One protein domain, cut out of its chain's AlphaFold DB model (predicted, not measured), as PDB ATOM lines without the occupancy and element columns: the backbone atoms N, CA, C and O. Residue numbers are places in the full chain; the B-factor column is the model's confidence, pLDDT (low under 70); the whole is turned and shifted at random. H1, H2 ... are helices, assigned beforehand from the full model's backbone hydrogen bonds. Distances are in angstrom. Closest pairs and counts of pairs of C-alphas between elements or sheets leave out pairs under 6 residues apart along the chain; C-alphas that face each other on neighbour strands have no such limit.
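This is residues 112 to 158 of the 166 residues of the protein "LZ3wCH domain-containing protein" of Mycena chlorophos (UniProt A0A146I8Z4). One long, nearly straight helix, H1, makes the length of the model, and after its last residue, Leu 146, a tight link turns and folds back into a short helix, H2, like a small hook. Most of H1, residues 112 to 138, sticks out free of the rest. The printed part has 47 residues with two named helices, H1 then H2, and no named strand; its class is all helix. It is extended, a rod spanning 51 by 19 by 8 A, with a radius of gyration of the C-alphas of 15.9 A.

H1 holds residues 112 to 146 and is 49.4 A long, from C-alpha 112 at (96.315, 45.841, -48.238) to C-alpha 146 at (142.805, 34.176, -36.115). H2 holds residues 150 to 156 and ends at C-alpha 156, at (135.402, 29.411, -49.155).

H1 and H2 are close but not clearly touching; their closest C-alphas, those of Thr 143 and Ser 150, are 6.5 A apart. They run opposite ways at a steep tilt of 64 degrees. In H1 and H2 every O i to N i+4 pair is within hydrogen-bond range.

The two C-alphas farthest apart, those of Val 112 and Gly 147, are 50.6 A apart. The printed part has no cut, and its link from H1 to H2 is tight. The mean pLDDT of the printed part is 91.7, and no printed residue is under 70.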
ATOM      1  N   VAL A 112      95.932  46.890 -49.195       86.31
ATOM      2  CA  VAL A 112      96.315  45.841 -48.238       86.31
ATOM      3  C   VAL A 112      97.354  44.891 -48.844       86.31
ATOM      4  O   VAL A 112      98.340  44.530 -48.197       86.31
ATOM      5  N   LEU A 113      97.180  44.489 -50.106       83.62
ATOM      6  CA  LEU A 113      98.151  43.624 -50.792       83.62
ATOM      7  C   LEU A 113      99.465  44.361 -51.084       83.62
ATOM      8  O   LEU A 113     100.544  43.774 -51.010       83.62
ATOM      9  N   LEU A 114      99.386  45.651 -51.399       88.19
ATOM     10  CA  LEU A 114     100.559  46.493 -51.594       88.19
ATOM     11  C   LEU A 114     101.338  46.662 -50.284       88.19
ATOM     12  O   LEU A 114     102.555  46.493 -50.268       88.19
ATOM     13  N   ASP A 115     100.642  46.950 -49.188       90.12
ATOM     14  CA  ASP A 115     101.254  47.186 -47.883       90.12
ATOM     15  C   ASP A 115     101.873  45.914 -47.305       90.12
ATOM     16  O   ASP A 115     102.972  45.965 -46.754       90.12
ATOM     17  N   THR A 116     101.243  44.752 -47.502       92.06
ATOM     18  CA  THR A 116     101.854  43.463 -47.131       92.06
ATOM     19  C   THR A 116     103.141  43.212 -47.913       92.06
ATOM     20  O   THR A 116     104.168  42.923 -47.301       92.06
ATOM     21  N   LYS A 117     103.141  43.415 -49.238       92.06
ATOM     22  CA  LYS A 117     104.359  43.308 -50.059       92.06
ATOM     23  C   LYS A 117     105.442  44.296 -49.626       92.06
ATOM     24  O   LYS A 117     106.598  43.906 -49.487       92.06
ATOM     25  N   ARG A 118     105.081  45.557 -49.370       94.62
ATOM     26  CA  ARG A 118     106.004  46.589 -48.872       94.62
ATOM     27  C   ARG A 118     106.609  46.194 -47.532       94.62
ATOM     28  O   ARG A 118     107.820  46.293 -47.358       94.62
ATOM     29  N   ARG A 119     105.793  45.694 -46.600       95.44
ATOM     30  CA  ARG A 119     106.266  45.251 -45.287       95.44
ATOM     31  C   ARG A 119     107.203  44.053 -45.396       95.44
ATOM     32  O   ARG A 119     108.229  44.047 -44.723       95.44
ATOM     33  N   SER A 120     106.886  43.076 -46.243       95.88
ATOM     34  CA  SER A 120     107.770  41.938 -46.512       95.88
ATOM     35  C   SER A 120     109.099  42.381 -47.119       95.88
ATOM     36  O   SER A 120     110.141  41.931 -46.659       95.88
ATOM     37  N   SER A 121     109.076  43.301 -48.089       96.25
ATOM     38  CA  SER A 121     110.294  43.866 -48.682       96.25
ATOM     39  C   SER A 121     111.151  44.585 -47.640       96.25
ATOM     40  O   SER A 121     112.358  44.378 -47.601       96.25
ATOM     41  N   PHE A 122     110.532  45.391 -46.774       96.94
ATOM     42  CA  PHE A 122     111.231  46.086 -45.695       96.94
ATOM     43  C   PHE A 122     111.887  45.103 -44.719       96.94
ATOM     44  O   PHE A 122     113.060  45.240 -44.398       96.94
ATOM     45  N   LEU A 123     111.146  44.086 -44.267       97.38
ATOM     46  CA  LEU A 123     111.675  43.080 -43.344       97.38
ATOM     47  C   LEU A 123     112.803  42.253 -43.968       97.38
ATOM     48  O   LEU A 123     113.758  41.923 -43.272       97.38
ATOM     49  N   ALA A 124     112.698  41.923 -45.257       97.31
ATOM     50  CA  ALA A 124     113.751  41.217 -45.977       97.31
ATOM     51  C   ALA A 124     115.022  42.069 -46.088       97.31
ATOM     52  O   ALA A 124     116.108  41.549 -45.853       97.31
ATOM     53  N   HIS A 125     114.881  43.365 -46.381       95.62
ATOM     54  CA  HIS A 125     116.008  44.293 -46.437       95.62
ATOM     55  C   HIS A 125     116.684  44.446 -45.069       95.62
ATOM     56  O   HIS A 125     117.874  44.187 -44.959       95.62
ATOM     57  N   GLU A 126     115.921  44.728 -44.010       97.06
ATOM     58  CA  GLU A 126     116.444  44.817 -42.636       97.06
ATOM     59  C   GLU A 126     117.145  43.530 -42.183       97.06
ATOM     60  O   GLU A 126     118.183  43.568 -41.522       97.06
ATOM     61  N   ALA A 127     116.576  42.370 -42.521       96.94
ATOM     62  CA  ALA A 127     117.198  41.091 -42.218       96.94
ATOM     63  C   ALA A 127     118.522  40.937 -42.972       96.94
ATOM     64  O   ALA A 127     119.506  40.525 -42.366       96.94
ATOM     65  N   ALA A 128     118.547  41.275 -44.262       94.75
ATOM     66  CA  ALA A 128     119.745  41.195 -45.079       94.75
ATOM     67  C   ALA A 128     120.839  42.134 -44.545       94.75
ATOM     68  O   ALA A 128     121.923  41.646 -44.246       94.75
ATOM     69  N   SER A 129     120.531  43.409 -44.272       93.19
ATOM     70  CA  SER A 129     121.468  44.364 -43.660       93.19
ATOM     71  C   SER A 129     122.006  43.865 -42.317       93.19
ATOM     72  O   SER A 129     123.214  43.854 -42.104       93.19
ATOM     73  N   ARG A 130     121.147  43.336 -41.433       95.88
ATOM     74  CA  ARG A 130     121.600  42.739 -40.162       95.88
ATOM     75  C   ARG A 130     122.552  41.563 -40.358       95.88
ATOM     76  O   ARG A 130     123.467  41.384 -39.557       95.88
ATOM     77  N   TRP A 131     122.295  40.701 -41.338       93.94
ATOM     78  CA  TRP A 131     123.173  39.565 -41.611       93.94
ATOM     79  C   TRP A 131     124.495  40.011 -42.233       93.94
ATOM     80  O   TRP A 131     125.526  39.458 -41.855       93.94
ATOM     81  N   THR A 132     124.480  41.034 -43.085       91.75
ATOM     82  CA  THR A 132     125.681  41.690 -43.618       91.75
ATOM     83  C   THR A 132     126.525  42.291 -42.493       91.75
ATOM     84  O   THR A 132     127.709  41.976 -42.386       91.75
ATOM     85  N   ASP A 133     125.915  43.037 -41.569       94.19
ATOM     86  CA  ASP A 133     126.607  43.591 -40.397       94.19
ATOM     87  C   ASP A 133     127.225  42.485 -39.532       94.19
ATOM     88  O   ASP A 133     128.401  42.537 -39.160       94.19
ATOM     89  N   ASN A 134     126.442  41.445 -39.224       94.12
ATOM     90  CA  ASN A 134     126.915  40.304 -38.441       94.12
ATOM     91  C   ASN A 134     128.094  39.601 -39.123       94.12
ATOM     92  O   ASN A 134     129.052  39.210 -38.452       94.12
ATOM     93  N   PHE A 135     128.029  39.435 -40.444       91.06
ATOM     94  CA  PHE A 135     129.112  38.864 -41.230       91.06
ATOM     95  C   PHE A 135     130.367  39.737 -41.156       91.06
ATOM     96  O   PHE A 135     131.438  39.215 -40.852       91.06
ATOM     97  N   GLY A 136     130.238  41.055 -41.323       89.75
ATOM     98  CA  GLY A 136     131.347  42.002 -41.190       89.75
ATOM     99  C   GLY A 136     132.033  41.928 -39.822       89.75
ATOM    100  O   GLY A 136     133.263  41.892 -39.744       89.75
ATOM    101  N   ILE A 137     131.259  41.812 -38.736       92.38
ATOM    102  CA  ILE A 137     131.794  41.651 -37.373       92.38
ATOM    103  C   ILE A 137     132.584  40.343 -37.239       92.38
ATOM    104  O   ILE A 137     133.705  40.345 -36.723       92.38
ATOM    105  N   LEU A 138     132.024  39.224 -37.707       91.31
ATOM    106  CA  LEU A 138     132.693  37.921 -37.657       91.31
ATOM    107  C   LEU A 138     133.964  37.912 -38.510       91.31
ATOM    108  O   LEU A 138     135.001  37.433 -38.058       91.31
ATOM    109  N   MET A 139     133.910  38.499 -39.702       89.69
ATOM    110  CA  MET A 139     135.063  38.665 -40.585       89.69
ATOM    111  C   MET A 139     136.167  39.500 -39.938       89.69
ATOM    112  O   MET A 139     137.337  39.111 -39.974       89.69
ATOM    113  N   GLY A 140     135.812  40.617 -39.300       90.88
ATOM    114  CA  GLY A 140     136.745  41.440 -38.533       90.88
ATOM    115  C   GLY A 140     137.405  40.656 -37.396       90.88
ATOM    116  O   GLY A 140     138.620  40.713 -37.222       90.88
ATOM    117  N   HIS A 141     136.632  39.853 -36.662       92.75
ATOM    118  CA  HIS A 141     137.176  39.018 -35.594       92.75
ATOM    119  C   HIS A 141     138.119  37.927 -36.122       92.75
ATOM    120  O   HIS A 141     139.215  37.760 -35.583       92.75
ATOM    121  N   CYS A 142     137.735  37.217 -37.185       91.25
ATOM    122  CA  CYS A 142     138.551  36.170 -37.797       91.25
ATOM    123  C   CYS A 142     139.872  36.722 -38.347       91.25
ATOM    124  O   CYS A 142     140.931  36.144 -38.108       91.25
ATOM    125  N   THR A 143     139.835  37.867 -39.022       91.19
ATOM    126  CA  THR A 143     141.042  38.495 -39.578       91.19
ATOM    127  C   THR A 143     141.968  39.018 -38.477       91.19
ATOM    128  O   THR A 143     143.168  38.753 -38.511       91.19
ATOM    129  N   GLN A 144     141.432  39.690 -37.451       92.44
ATOM    130  CA  GLN A 144     142.244  40.279 -36.377       92.44
ATOM    131  C   GLN A 144     142.743  39.263 -35.342       92.44
ATOM    132  O   GLN A 144     143.831  39.436 -34.799       92.44
ATOM    133  N   THR A 145     141.959  38.224 -35.044       91.75
ATOM    134  CA  THR A 145     142.248  37.289 -33.937       91.75
ATOM    135  C   THR A 145     142.849  35.978 -34.427       91.75
ATOM    136  O   THR A 145     143.742  35.437 -33.782       91.75
ATOM    137  N   LEU A 146     142.362  35.458 -35.557       89.19
ATOM    138  CA  LEU A 146     142.805  34.176 -36.115       89.19
ATOM    139  C   LEU A 146     143.835  34.354 -37.242       89.19
ATOM    140  O   LEU A 146     144.410  33.365 -37.686       89.19
ATOM    141  N   GLY A 147     144.077  35.591 -37.697       88.00
ATOM    142  CA  GLY A 147     145.026  35.893 -38.773       88.00
ATOM    143  C   GLY A 147     144.607  35.343 -40.140       88.00
ATOM    144  O   GLY A 147     145.452  35.187 -41.016       88.00
ATOM    145  N   ALA A 148     143.326  35.007 -40.308       87.81
ATOM    146  CA  ALA A 148     142.801  34.443 -41.545       87.81
ATOM    147  C   ALA A 148     142.649  35.523 -42.629       87.81
ATOM    148  O   ALA A 148     142.231  36.645 -42.329       87.81
ATOM    149  N   ASP A 149     142.956  35.181 -43.885       90.06
ATOM    150  CA  ASP A 149     142.802  36.112 -45.000       90.06
ATOM    151  C   ASP A 149     141.328  36.311 -45.371       90.06
ATOM    152  O   ASP A 149     140.528  35.376 -45.454       90.06
ATOM    153  N   SER A 150     140.965  37.568 -45.618       85.88
ATOM    154  CA  SER A 150     139.583  37.927 -45.919       85.88
ATOM    155  C   SER A 150     139.113  37.420 -47.287       85.88
ATOM    156  O   SER A 150     137.928  37.122 -47.443       85.88
ATOM    157  N   GLY A 151     140.019  37.315 -48.265       86.75
ATOM    158  CA  GLY A 151     139.734  36.789 -49.598       86.75
ATOM    159  C   GLY A 151     139.512  35.280 -49.574       86.75
ATOM    160  O   GLY A 151     138.509  34.805 -50.101       86.75
ATOM    161  N   GLU A 152     140.377  34.537 -48.883       87.94
ATOM    162  CA  GLU A 152     140.238  33.082 -48.720       87.94
ATOM    163  C   GLU A 152     138.920  32.695 -48.033       87.94
ATOM    164  O   GLU A 152     138.237  31.765 -48.473       87.94
ATOM    165  N   ILE A 153     138.509  33.431 -46.992       88.56
ATOM    166  CA  ILE A 153     137.225  33.177 -46.321       88.56
ATOM    167  C   ILE A 153     136.056  33.430 -47.279       88.56
ATOM    168  O   ILE A 153     135.174  32.576 -47.391       88.56
ATOM    169  N   ARG A 154     136.046  34.560 -48.000       89.19
ATOM    170  CA  ARG A 154     134.990  34.870 -48.981       89.19
ATOM    171  C   ARG A 154     134.903  33.809 -50.074       89.19
ATOM    172  O   ARG A 154     133.813  33.308 -50.342       89.19
ATOM    173  N   GLN A 155     136.043  33.381 -50.613       90.25
ATOM    174  CA  GLN A 155     136.108  32.313 -51.605       90.25
ATOM    175  C   GLN A 155     135.570  30.983 -51.054       90.25
ATOM    176  O   GLN A 155     134.812  30.297 -51.738       90.25
ATOM    177  N   SER A 156     135.900  30.635 -49.804       88.69
ATOM    178  CA  SER A 156     135.402  29.411 -49.155       88.69
ATOM    179  C   SER A 156     133.884  29.408 -48.945       88.69
ATOM    180  O   SER A 156     133.252  28.354 -48.996       88.69
ATOM    181  N   LEU A 157     133.296  30.591 -48.747       88.56
ATOM    182  CA  LEU A 157     131.856  30.800 -48.594       88.56
ATOM    183  C   LEU A 157     131.133  30.988 -49.938       88.56
ATOM    184  O   LEU A 157     129.912  31.124 -49.952       88.56
ATOM    185  N   GLY A 158     131.864  30.979 -51.059       89.25
ATOM    186  CA  GLY A 158     131.309  31.192 -52.395       89.25
ATOM    187  C   GLY A 158     130.824  32.623 -52.639       89.25
ATOM    188  O   GLY A 158     129.915  32.822 -53.440       89.25
TER     189      GLY A 158